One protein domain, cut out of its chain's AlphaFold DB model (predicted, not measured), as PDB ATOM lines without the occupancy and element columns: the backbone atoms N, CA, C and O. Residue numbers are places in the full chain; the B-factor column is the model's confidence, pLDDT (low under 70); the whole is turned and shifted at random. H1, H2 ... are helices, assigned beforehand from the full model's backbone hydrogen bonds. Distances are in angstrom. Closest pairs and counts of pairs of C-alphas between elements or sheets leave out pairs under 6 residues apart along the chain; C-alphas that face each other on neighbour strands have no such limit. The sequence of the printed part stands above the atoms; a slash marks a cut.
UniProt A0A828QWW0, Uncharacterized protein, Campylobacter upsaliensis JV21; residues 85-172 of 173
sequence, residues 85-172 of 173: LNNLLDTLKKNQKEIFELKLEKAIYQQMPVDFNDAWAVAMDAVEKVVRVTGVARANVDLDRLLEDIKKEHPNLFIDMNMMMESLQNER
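Overview. This is residues 85 to 172 of the 173 residues of an uncharacterized protein of Campylobacter upsaliensis JV21 (UniProt A0A828QWW0). One long helix, H1, makes a corner with H2, the last turns of H1 meeting the first turns of H2, and the short helix H3 packs on both, on residues 104 to 108 of H1 and across residues 122 to 127 of H2, in a small body; residues 85 to 92 of H1 stick out at one end and residues 162 to 172, with most of H4, at the other. The printed part has 88 residues with four named helices, H1, H2, H3 and H4 along the chain, and no named strand: the class is all helix. The whole is a loose rod, with a radius of gyration of the C-alphas of 16.6 A and spans of 66 by 24 by 17 A.

Arrangement. H1, residues 85 to 110, touches H2, residues 116 to 134, with residues 105 to 109 alone, at a steep tilt of 56 degrees, opposite ways; their closest C-alphas, of Ile 108 and Ala 119, are 7.2 A apart. H3, residues 143 to 153, touches H1 at a steep tilt of 49 degrees, the same way, with the closest C-alphas, of Leu 104 and Leu 143, 6.7 A apart. H2 and H3 touch and are only just about perpendicular, at 71 degrees; the closest C-alphas are those of Ala 123 and Ile 150, 7.0 A apart. The helix packing is mostly crossed, with 0 of these 3 pairs at a shallow tilt. H4, residues 161 to 170, is apart from H1, H2 and H3. In H1, H2, H3 and H4 every O i to N i+4 pair is within hydrogen-bond range.

Along the chain. H1 begins at C-alpha 85, (98.402, 182.268, 331.066), and is 37.5 A long. H2 is 26.4 A long, H3 15.2 A and H4 14.5 A, ending at C-alpha 170, (69.277, 143.465, 289.736).

Size, cuts and confidence. The C-alphas farthest apart, of Leu 85 and Arg 172, are 65.7 A apart. Without the stretches that stand free, the body spans 36 by 24 by 16 A. The printed part has no cut and no long link; H1 to H2 is tight. The model's pLDDT is under 70 at residues 163 to 164, 167 and 169 to 172.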
ATOM      1  N   LEU A  85      99.505 183.144 330.666       91.00
ATOM      2  CA  LEU A  85      98.402 182.268 331.066       91.00
ATOM      3  C   LEU A  85      97.224 182.329 330.083       91.00
ATOM      4  O   LEU A  85      96.720 181.284 329.674       91.00
ATOM      5  N   ASN A  86      96.808 183.528 329.667       93.38
ATOM      6  CA  ASN A  86      95.728 183.695 328.692       93.38
ATOM      7  C   ASN A  86      96.079 183.051 327.348       93.38
ATOM      8  O   ASN A  86      95.270 182.303 326.804       93.38
ATOM      9  N   ASN A  87      97.304 183.253 326.853       92.44
ATOM     10  CA  ASN A  87      97.760 182.631 325.610       92.44
ATOM     11  C   ASN A  87      97.736 181.097 325.693       92.44
ATOM     12  O   ASN A  87      97.340 180.430 324.735       92.44
ATOM     13  N   LEU A  88      98.138 180.526 326.836       90.88
ATOM     14  CA  LEU A  88      98.065 179.085 327.077       90.88
ATOM     15  C   LEU A  88      96.611 178.603 327.025       90.88
ATOM     16  O   LEU A  88      96.312 177.643 326.316       90.88
ATOM     17  N   LEU A  89      95.700 179.283 327.728       92.81
ATOM     18  CA  LEU A  89      94.278 178.929 327.749       92.81
ATOM     19  C   LEU A  89      93.641 179.015 326.358       92.81
ATOM     20  O   LEU A  89      92.897 178.115 325.972       92.81
ATOM     21  N   ASP A  90      93.948 180.055 325.588       93.69
ATOM     22  CA  ASP A  90      93.429 180.216 324.230       93.69
ATOM     23  C   ASP A  90      93.973 179.147 323.282       93.69
ATOM     24  O   ASP A  90      93.228 178.617 322.455       93.69
ATOM     25  N   THR A  91      95.244 178.771 323.433       93.88
ATOM     26  CA  THR A  91      95.844 177.666 322.674       93.88
ATOM     27  C   THR A  91      95.165 176.341 323.012       93.88
ATOM     28  O   THR A  91      94.807 175.590 322.110       93.88
ATOM     29  N   LEU A  92      94.907 176.067 324.295       91.50
ATOM     30  CA  LEU A  92      94.179 174.865 324.710       91.50
ATOM     31  C   LEU A  92      92.752 174.836 324.156       91.50
ATOM     32  O   LEU A  92      92.318 173.795 323.669       91.50
ATOM     33  N   LYS A  93      92.034 175.966 324.182       89.88
ATOM     34  CA  LYS A  93      90.684 176.069 323.603       89.88
ATOM     35  C   LYS A  93      90.689 175.806 322.099       89.88
ATOM     36  O   LYS A  93      89.827 175.079 321.610       89.88
ATOM     37  N   LYS A  94      91.655 176.375 321.369       92.56
ATOM     38  CA  LYS A  94      91.825 176.132 319.927       92.56
ATOM     39  C   LYS A  94      92.126 174.663 319.646       92.56
ATOM     40  O   LYS A  94      91.386 174.046 318.891       92.56
ATOM     41  N   ASN A  95      93.097 174.077 320.344       93.81
ATOM     42  CA  ASN A  95      93.432 172.659 320.202       93.81
ATOM     43  C   ASN A  95      92.235 171.755 320.519       93.81
ATOM     44  O   ASN A  95      91.990 170.780 319.821       93.81
ATOM     45  N   GLN A  96      91.462 172.070 321.560       90.38
ATOM     46  CA  GLN A  96      90.266 171.303 321.904       90.38
ATOM     47  C   GLN A  96      89.209 171.370 320.793       90.38
ATOM     48  O   GLN A  96      88.577 170.355 320.499       90.38
ATOM     49  N   LYS A  97      89.031 172.543 320.171       90.44
ATOM     50  CA  LYS A  97      88.148 172.721 319.015       90.44
ATOM     51  C   LYS A  97      88.634 171.902 317.815       90.44
ATOM     52  O   LYS A  97      87.847 171.141 317.269       90.44
ATOM     53  N   GLU A  98      89.912 172.002 317.462       93.62
ATOM     54  CA  GLU A  98      90.504 171.259 316.340       93.62
ATOM     55  C   GLU A  98      90.399 169.743 316.549       93.62
ATOM     56  O   GLU A  98      89.977 169.012 315.657       93.62
ATOM     57  N   ILE A  99      90.695 169.254 317.758       93.31
ATOM     58  CA  ILE A  99      90.540 167.834 318.107       93.31
ATOM     59  C   ILE A  99      89.086 167.386 317.946       93.31
ATOM     60  O   ILE A  99      88.835 166.268 317.497       93.31
ATOM     61  N   PHE A 100      88.127 168.219 318.348       93.31
ATOM     62  CA  PHE A 100      86.713 167.907 318.184       93.31
ATOM     63  C   PHE A 100      86.317 167.843 316.704       93.31
ATOM     64  O   PHE A 100      85.702 166.863 316.293       93.31
ATOM     65  N   GLU A 101      86.713 168.836 315.907       92.69
ATOM     66  CA  GLU A 101      86.437 168.885 314.467       92.69
ATOM     67  C   GLU A 101      87.017 167.661 313.745       92.69
ATOM     68  O   GLU A 101      86.293 166.990 313.018       92.69
ATOM     69  N   LEU A 102      88.260 167.274 314.051       94.56
ATOM     70  CA  LEU A 102      88.887 166.067 313.499       94.56
ATOM     71  C   LEU A 102      88.154 164.777 313.890       94.56
ATOM     72  O   LEU A 102      88.057 163.839 313.097       94.56
ATOM     73  N   LYS A 103      87.652 164.692 315.127       93.25
ATOM     74  CA  LYS A 103      86.860 163.535 315.568       93.25
ATOM     75  C   LYS A 103      85.530 163.461 314.827       93.25
ATOM     76  O   LYS A 103      85.149 162.371 314.415       93.25
ATOM     77  N   LEU A 104      84.854 164.597 314.659       93.75
ATOM     78  CA  LEU A 104      83.601 164.677 313.918       93.75
ATOM     79  C   LEU A 104      83.816 164.302 312.449       93.75
ATOM     80  O   LEU A 104      83.081 163.478 311.919       93.75
ATOM     81  N   GLU A 105      84.865 164.835 311.827       93.00
ATOM     82  CA  GLU A 105      85.242 164.545 310.444       93.00
ATOM     83  C   GLU A 105      85.456 163.045 310.255       93.00
ATOM     84  O   GLU A 105      84.824 162.417 309.404       93.00
ATOM     85  N   LYS A 106      86.284 162.442 311.115       93.69
ATOM     86  CA  LYS A 106      86.530 160.999 311.100       93.69
ATOM     87  C   LYS A 106      85.235 160.198 311.258       93.69
ATOM     88  O   LYS A 106      85.055 159.209 310.550       93.69
ATOM     89  N   ALA A 107      84.362 160.599 312.178       90.81
ATOM     90  CA  ALA A 107      83.118 159.892 312.450       90.81
ATOM     91  C   ALA A 107      82.147 159.976 311.257       90.81
ATOM     92  O   ALA A 107      81.580 158.961 310.864       90.81
ATOM     93  N   ILE A 108      82.031 161.142 310.610       91.00
ATOM     94  CA  ILE A 108      81.249 161.309 309.375       91.00
ATOM     95  C   ILE A 108      81.815 160.419 308.267       91.00
ATOM     96  O   ILE A 108      81.064 159.659 307.659       91.00
ATOM     97  N   TYR A 109      83.133 160.441 308.039       90.00
ATOM     98  CA  TYR A 109      83.772 159.606 307.016       90.00
ATOM     99  C   TYR A 109      83.523 158.110 307.221       90.00
ATOM    100  O   TYR A 109      83.285 157.391 306.250       90.00
ATOM    101  N   GLN A 110      83.533 157.630 308.469       88.94
ATOM    102  CA  GLN A 110      83.233 156.229 308.789       88.94
ATOM    103  C   GLN A 110      81.808 155.817 308.404       88.94
ATOM    104  O   GLN A 110      81.555 154.634 308.191       88.94
ATOM    105  N   GLN A 111      80.896 156.780 308.284       86.62
ATOM    106  CA  GLN A 111      79.514 156.549 307.885       86.62
ATOM    107  C   GLN A 111      79.281 156.652 306.371       86.62
ATOM    108  O   GLN A 111      78.134 156.508 305.953       86.62
ATOM    109  N   MET A 112      80.340 156.857 305.573       85.62
ATOM    110  CA  MET A 112      80.309 156.937 304.106       85.62
ATOM    111  C   MET A 112      79.312 157.986 303.583       85.62
ATOM    112  O   MET A 112      78.254 157.628 303.061       85.62
ATOM    113  N   PRO A 113      79.617 159.286 303.723       89.25
ATOM    114  CA  PRO A 113      78.734 160.335 303.233       89.25
ATOM    115  C   PRO A 113      78.685 160.323 301.699       89.25
ATOM    116  O   PRO A 113      79.695 160.066 301.043       89.25
ATOM    117  N   VAL A 114      77.514 160.623 301.134       88.19
ATOM    118  CA  VAL A 114      77.343 160.831 299.686       88.19
ATOM    119  C   VAL A 114      78.034 162.131 299.270       88.19
ATOM    120  O   VAL A 114      78.818 162.136 298.324       88.19
ATOM    121  N   ASP A 115      77.793 163.206 300.026       90.56
ATOM    122  CA  ASP A 115      78.528 164.469 299.953       90.56
ATOM    123  C   ASP A 115      79.033 164.832 301.355       90.56
ATOM    124  O   ASP A 115      78.262 164.990 302.306       90.56
ATOM    125  N   PHE A 116      80.355 164.931 301.491       89.69
ATOM    126  CA  PHE A 116      80.989 165.236 302.767       89.69
ATOM    127  C   PHE A 116      80.654 166.645 303.265       89.69
ATOM    128  O   PHE A 116      80.448 166.825 304.463       89.69
ATOM    129  N   ASN A 117      80.588 167.641 302.380       91.50
ATOM    130  CA  ASN A 117      80.360 169.026 302.786       91.50
ATOM    131  C   ASN A 117      78.934 169.217 303.313       91.50
ATOM    132  O   ASN A 117      78.745 169.902 304.322       91.50
ATOM    133  N   ASP A 118      77.954 168.562 302.686       91.81
ATOM    134  CA  ASP A 118      76.562 168.586 303.144       91.81
ATOM    135  C   ASP A 118      76.413 167.863 304.488       91.81
ATOM    136  O   ASP A 118      75.839 168.408 305.435       91.81
ATOM    137  N   ALA A 119      77.001 166.668 304.617       91.19
ATOM    138  CA  ALA A 119      77.004 165.923 305.874       91.19
ATOM    139  C   ALA A 119      77.705 166.701 307.003       91.19
ATOM    140  O   ALA A 119      77.226 166.711 308.137       91.19
ATOM    141  N   TRP A 120      78.805 167.395 306.698       93.38
ATOM    142  CA  TRP A 120      79.529 168.241 307.643       93.38
ATOM    143  C   TRP A 120      78.690 169.421 308.134       93.38
ATOM    144  O   TRP A 120      78.619 169.663 309.341       93.38
ATOM    145  N   ALA A 121      78.036 170.142 307.221       93.25
ATOM    146  CA  ALA A 121      77.203 171.290 307.567       93.25
ATOM    147  C   ALA A 121      76.043 170.888 308.491       93.25
ATOM    148  O   ALA A 121      75.832 171.522 309.528       93.25
ATOM    149  N   VAL A 122      75.347 169.795 308.160       93.06
ATOM    150  CA  VAL A 122      74.241 169.266 308.972       93.06
ATOM    151  C   VAL A 122      74.740 168.757 310.323       93.06
ATOM    152  O   VAL A 122      74.135 169.045 311.356       93.06
ATOM    153  N   ALA A 123      75.871 168.053 310.351       92.75
ATOM    154  CA  ALA A 123      76.424 167.551 311.599       92.75
ATOM    155  C   ALA A 123      76.869 168.676 312.539       92.75
ATOM    156  O   ALA A 123      76.618 168.603 313.742       92.75
ATOM    157  N   MET A 124      77.477 169.739 312.013       91.88
ATOM    158  CA  MET A 124      77.844 170.900 312.821       91.88
ATOM    159  C   MET A 124      76.619 171.637 313.365       91.88
ATOM    160  O   MET A 124      76.626 172.006 314.540       91.88
ATOM    161  N   ASP A 125      75.552 171.795 312.577       92.94
ATOM    162  CA  ASP A 125      74.295 172.380 313.065       92.94
ATOM    163  C   ASP A 125      73.672 171.527 314.185       92.94
ATOM    164  O   ASP A 125      73.309 172.039 315.249       92.94
ATOM    165  N   ALA A 126      73.667 170.200 314.017       90.81
ATOM    166  CA  ALA A 126      73.207 169.267 315.041       90.81
ATOM    167  C   ALA A 126      74.037 169.372 316.336       90.81
ATOM    168  O   ALA A 126      73.473 169.416 317.435       90.81
ATOM    169  N   VAL A 127      75.367 169.498 316.236       91.81
ATOM    170  CA  VAL A 127      76.248 169.749 317.393       91.81
ATOM    171  C   VAL A 127      75.874 171.056 318.089       91.81
ATOM    172  O   VAL A 127      75.769 171.094 319.318       91.81
ATOM    173  N   GLU A 128      75.667 172.143 317.341       90.44
ATOM    174  CA  GLU A 128      75.273 173.428 317.925       90.44
ATOM    175  C   GLU A 128      73.929 173.349 318.645       90.44
ATOM    176  O   GLU A 128      73.783 173.901 319.741       90.44
ATOM    177  N   LYS A 129      72.970 172.622 318.071       90.94
ATOM    178  CA  LYS A 129      71.659 172.380 318.669       90.94
ATOM    179  C   LYS A 129      71.784 171.629 319.994       90.94
ATOM    180  O   LYS A 129      71.230 172.081 320.997       90.94
ATOM    181  N   VAL A 130      72.568 170.547 320.043       89.25
ATOM    182  CA  VAL A 130      72.809 169.777 321.278       89.25
ATOM    183  C   VAL A 130      73.441 170.653 322.356       89.25
ATOM    184  O   VAL A 130      72.975 170.656 323.496       89.25
ATOM    185  N   VAL A 131      74.459 171.442 322.009       90.50
ATOM    186  CA  VAL A 131      75.144 172.344 322.949       90.50
ATOM    187  C   VAL A 131      74.187 173.395 323.509       90.50
ATOM    188  O   VAL A 131      74.180 173.634 324.714       90.50
ATOM    189  N   ARG A 132      73.345 174.001 322.661       90.31
ATOM    190  CA  ARG A 132      72.356 175.006 323.087       90.31
ATOM    191  C   ARG A 132      71.280 174.421 324.001       90.31
ATOM    192  O   ARG A 132      70.888 175.084 324.954       90.31
ATOM    193  N   VAL A 133      70.801 173.209 323.712       89.38
ATOM    194  CA  VAL A 133      69.707 172.569 324.462       89.38
ATOM    195  C   VAL A 133      70.190 171.984 325.787       89.38
ATOM    196  O   VAL A 133      69.515 172.118 326.804       89.38
ATOM    197  N   THR A 134      71.351 171.328 325.791       84.94
ATOM    198  CA  THR A 134      71.841 170.577 326.959       84.94
ATOM    199  C   THR A 134      72.828 171.362 327.820       84.94
ATOM    200  O   THR A 134      73.058 170.997 328.970       84.94
ATOM    201  N   GLY A 135      73.446 172.417 327.278       84.25
ATOM    202  CA  GLY A 135      74.532 173.147 327.936       84.25
ATOM    203  C   GLY A 135      75.854 172.371 328.005       84.25
ATOM    204  O   GLY A 135      76.808 172.844 328.625       84.25
ATOM    205  N   VAL A 136      75.940 171.189 327.387       84.81
ATOM    206  CA  VAL A 136      77.170 170.390 327.344       84.81
ATOM    207  C   VAL A 136      78.194 171.076 326.436       84.81
ATOM    208  O   VAL A 136      77.863 171.606 325.378       84.81
ATOM    209  N   ALA A 137      79.465 171.071 326.841       82.75
ATOM    210  CA  ALA A 137      80.546 171.601 326.015       82.75
ATOM    211  C   ALA A 137      80.673 170.810 324.700       82.75
ATOM    212  O   ALA A 137      80.618 169.582 324.728       82.75
ATOM    213  N   ARG A 138      80.939 171.494 323.572       83.12
ATOM    214  CA  ARG A 138      81.110 170.866 322.237       83.12
ATOM    215  C   ARG A 138      81.983 169.612 322.275       83.12
ATOM    216  O   ARG A 138      81.597 168.579 321.755       83.12
ATOM    217  N   ALA A 139      83.118 169.685 322.965       79.25
ATOM    218  CA  ALA A 139      84.084 168.592 323.057       79.25
ATOM    219  C   ALA A 139      83.555 167.300 323.714       79.25
ATOM    220  O   ALA A 139      84.202 166.262 323.587       79.25
ATOM    221  N   ASN A 140      82.418 167.367 324.412       83.50
ATOM    222  CA  ASN A 140      81.810 166.259 325.147       83.50
ATOM    223  C   ASN A 140      80.525 165.736 324.482       83.50
ATOM    224  O   ASN A 140      79.818 164.933 325.086       83.50
ATOM    225  N   VAL A 141      80.189 166.209 323.278       86.69
ATOM    226  CA  VAL A 141      79.049 165.690 322.514       86.69
ATOM    227  C   VAL A 141      79.338 164.248 322.083       86.69
ATOM    228  O   VAL A 141      80.428 163.946 321.596       86.69
ATOM    229  N   ASP A 142      78.357 163.365 322.272       88.06
ATOM    230  CA  ASP A 142      78.404 161.971 321.824       88.06
ATOM    231  C   ASP A 142      78.210 161.918 320.302       88.06
ATOM    232  O   ASP A 142      77.104 162.113 319.795       88.06
ATOM    233  N   LEU A 143      79.316 161.716 319.582       88.25
ATOM    234  CA  LEU A 143      79.345 161.736 318.121       88.25
ATOM    235  C   LEU A 143      78.618 160.541 317.495       88.25
ATOM    236  O   LEU A 143      78.054 160.691 316.415       88.25
ATOM    237  N   ASP A 144      78.602 159.384 318.159       86.12
ATOM    238  CA  ASP A 144      77.960 158.183 317.620       86.12
ATOM    239  C   ASP A 144      76.442 158.367 317.622       86.12
ATOM    240  O   ASP A 144      75.790 158.219 316.587       86.12
ATOM    241  N   ARG A 145      75.890 158.812 318.759       88.19
ATOM    242  CA  ARG A 145      74.461 159.145 318.865       88.19
ATOM    243  C   ARG A 145      74.063 160.266 317.916       88.19
ATOM    244  O   ARG A 145      73.037 160.168 317.255       88.19
ATOM    245  N   LEU A 146      74.896 161.305 317.821       89.31
ATOM    246  CA  LEU A 146      74.661 162.419 316.906       89.31
ATOM    247  C   LEU A 146      74.516 161.922 315.460       89.31
ATOM    248  O   LEU A 146      73.576 162.304 314.771       89.31
ATOM    249  N   LEU A 147      75.420 161.055 314.997       87.81
ATOM    250  CA  LEU A 147      75.383 160.539 313.628       87.81
ATOM    251  C   LEU A 147      74.228 159.563 313.391       87.81
ATOM    252  O   LEU A 147      73.669 159.559 312.297       87.81
ATOM    253  N   GLU A 148      73.842 158.764 314.388       88.12
ATOM    254  CA  GLU A 148      72.634 157.936 314.304       88.12
ATOM    255  C   GLU A 148      71.375 158.784 314.115       88.12
ATOM    256  O   GLU A 148      70.509 158.434 313.309       88.12
ATOM    257  N   ASP A 149      71.273 159.898 314.836       88.38
ATOM    258  CA  ASP A 149      70.135 160.807 314.730       88.38
ATOM    259  C   ASP A 149      70.135 161.530 313.377       88.38
ATOM    260  O   ASP A 149      69.109 161.547 312.695       88.38
ATOM    261  N   ILE A 150      71.296 162.003 312.906       87.94
ATOM    262  CA  ILE A 150      71.418 162.622 311.576       87.94
ATOM    263  C   ILE A 150      71.067 161.619 310.471       87.94
ATOM    264  O   ILE A 150      70.387 161.988 309.521       87.94
ATOM    265  N   LYS A 151      71.463 160.344 310.577       85.19
ATOM    266  CA  LYS A 151      71.084 159.309 309.595       85.19
ATOM    267  C   LYS A 151      69.579 159.071 309.527       85.19
ATOM    268  O   LYS A 151      69.061 158.797 308.447       85.19
ATOM    269  N   LYS A 152      68.881 159.150 310.662       86.88
ATOM    270  CA  LYS A 152      67.418 159.009 310.714       86.88
ATOM    271  C   LYS A 152      66.717 160.227 310.115       86.88
ATOM    272  O   LYS A 152      65.731 160.060 309.405       86.88
ATOM    273  N   GLU A 153      67.211 161.429 310.408       87.75
ATOM    274  CA  GLU A 153      66.627 162.686 309.920       87.75
ATOM    275  C   GLU A 153      66.967 162.959 308.443       87.75
ATOM    276  O   GLU A 153      66.141 163.492 307.703       87.75
ATOM    277  N   HIS A 154      68.156 162.547 307.997       87.12
ATOM    278  CA  HIS A 154      68.717 162.818 306.673       87.12
ATOM    279  C   HIS A 154      69.397 161.571 306.065       87.12
ATOM    280  O   HIS A 154      70.618 161.550 305.867       87.12
ATOM    281  N   PRO A 155      68.632 160.515 305.730       83.62
ATOM    282  CA  PRO A 155      69.193 159.274 305.189       83.62
ATOM    283  C   PRO A 155      69.886 159.473 303.834       83.62
ATOM    284  O   PRO A 155      70.815 158.748 303.500       83.62
ATOM    285  N   ASN A 156      69.484 160.493 303.071       85.94
ATOM    286  CA  ASN A 156      70.054 160.845 301.770       85.94
ATOM    287  C   ASN A 156      71.502 161.361 301.831       85.94
ATOM    288  O   ASN A 156      72.141 161.471 300.787       85.94
ATOM    289  N   LEU A 157      72.012 161.705 303.017       86.88
ATOM    290  CA  LEU A 157      73.381 162.199 303.183       86.88
ATOM    291  C   LEU A 157      74.419 161.078 303.262       86.88
ATOM    292  O   LEU A 157      75.611 161.352 303.129       86.88
ATOM    293  N   PHE A 158      73.999 159.828 303.465       87.81
ATOM    294  CA  PHE A 158      74.896 158.691 303.656       87.81
ATOM    295  C   PHE A 158      74.572 157.562 302.687       87.81
ATOM    296  O   PHE A 158      73.426 157.360 302.293       87.81
ATOM    297  N   ILE A 159      75.601 156.817 302.301       79.69
ATOM    298  CA  ILE A 159      75.451 155.671 301.412       79.69
ATOM    299  C   ILE A 159      74.793 154.522 302.182       79.69
ATOM    300  O   ILE A 159      75.317 154.059 303.199       79.69
ATOM    301  N   ASP A 160      73.678 154.017 301.656       78.44
ATOM    302  CA  ASP A 160      73.091 152.760 302.107       78.44
ATOM    303  C   ASP A 160      73.699 151.589 301.320       78.44
ATOM    304  O   ASP A 160      73.398 151.355 300.146       78.44
ATOM    305  N   MET A 161      74.581 150.841 301.987       72.31
ATOM    306  CA  MET A 161      75.235 149.664 301.410       72.31
ATOM    307  C   MET A 161      74.235 148.573 301.017       72.31
ATOM    308  O   MET A 161      74.502 147.834 300.072       72.31
ATOM    309  N   ASN A 162      73.082 148.475 301.687       71.44
ATOM    310  CA  ASN A 162      72.064 147.490 301.329       71.44
ATOM    311  C   ASN A 162      71.441 147.848 299.976       71.44
ATOM    312  O   ASN A 162      71.381 146.996 299.091       71.44
ATOM    313  N   MET A 163      71.103 149.125 299.758       66.88
ATOM    314  CA  MET A 163      70.599 149.596 298.460       66.88
ATOM    315  C   MET A 163      71.643 149.454 297.340       66.88
ATOM    316  O   MET A 163      71.301 149.097 296.208       66.88
ATOM    317  N   MET A 164      72.931 149.685 297.629       68.56
ATOM    318  CA  MET A 164      74.001 149.436 296.652       68.56
ATOM    319  C   MET A 164      74.129 147.948 296.301       68.56
ATOM    320  O   MET A 164      74.293 147.599 295.135       68.56
ATOM    321  N   MET A 165      74.032 147.050 297.280       72.25
ATOM    322  CA  MET A 165      74.151 145.611 297.033       72.25
ATOM    323  C   MET A 165      72.937 145.046 296.281       72.25
ATOM    324  O   MET A 165      73.109 144.185 295.419       72.25
ATOM    325  N   GLU A 166      71.730 145.549 296.553       71.88
ATOM    326  CA  GLU A 166      70.504 145.158 295.844       71.88
ATOM    327  C   GLU A 166      70.479 145.649 294.388       71.88
ATOM    328  O   GLU A 166      70.101 144.899 293.484       71.88
ATOM    329  N   SER A 167      70.934 146.878 294.121       67.81
ATOM    330  CA  SER A 167      71.022 147.401 292.745       67.81
ATOM    331  C   SER A 167      72.019 146.617 291.882       67.81
ATOM    332  O   SER A 167      71.696 146.260 290.749       67.81
ATOM    333  N   LEU A 168      73.171 146.225 292.438       70.00
ATOM    334  CA  LEU A 168      74.167 145.391 291.746       70.00
ATOM    335  C   LEU A 168      73.691 143.954 291.457       70.00
ATOM    336  O   LEU A 168      74.228 143.297 290.562       70.00
ATOM    337  N   GLN A 169      72.722 143.435 292.217       67.44
ATOM    338  CA  GLN A 169      72.120 142.124 291.957       67.44
ATOM    339  C   GLN A 169      71.065 142.185 290.847       67.44
ATOM    340  O   GLN A 169      70.992 141.259 290.040       67.44
ATOM    341  N   ASN A 170      70.304 143.279 290.763       63.19
ATOM    342  CA  ASN A 170      69.277 143.465 289.736       63.19
ATOM    343  C   ASN A 170      69.850 143.764 288.339       63.19
ATOM    344  O   ASN A 170      69.222 143.403 287.352       63.19
ATOM    345  N   GLU A 171      71.043 144.359 288.228       59.72
ATOM    346  CA  GLU A 171      71.716 144.607 286.934       59.72
ATOM    347  C   GLU A 171      72.414 143.368 286.334       59.72
ATOM    348  O   GLU A 171      72.921 143.412 285.213       59.72
ATOM    349  N   ARG A 172      72.480 142.256 287.077       55.31
ATOM    350  CA  ARG A 172      73.092 140.989 286.630       55.31
ATOM    351  C   ARG A 172      72.086 139.981 286.051       55.31
ATOM    352  O   ARG A 172      72.488 138.853 285.758       55.31
TER     353      ARG A 172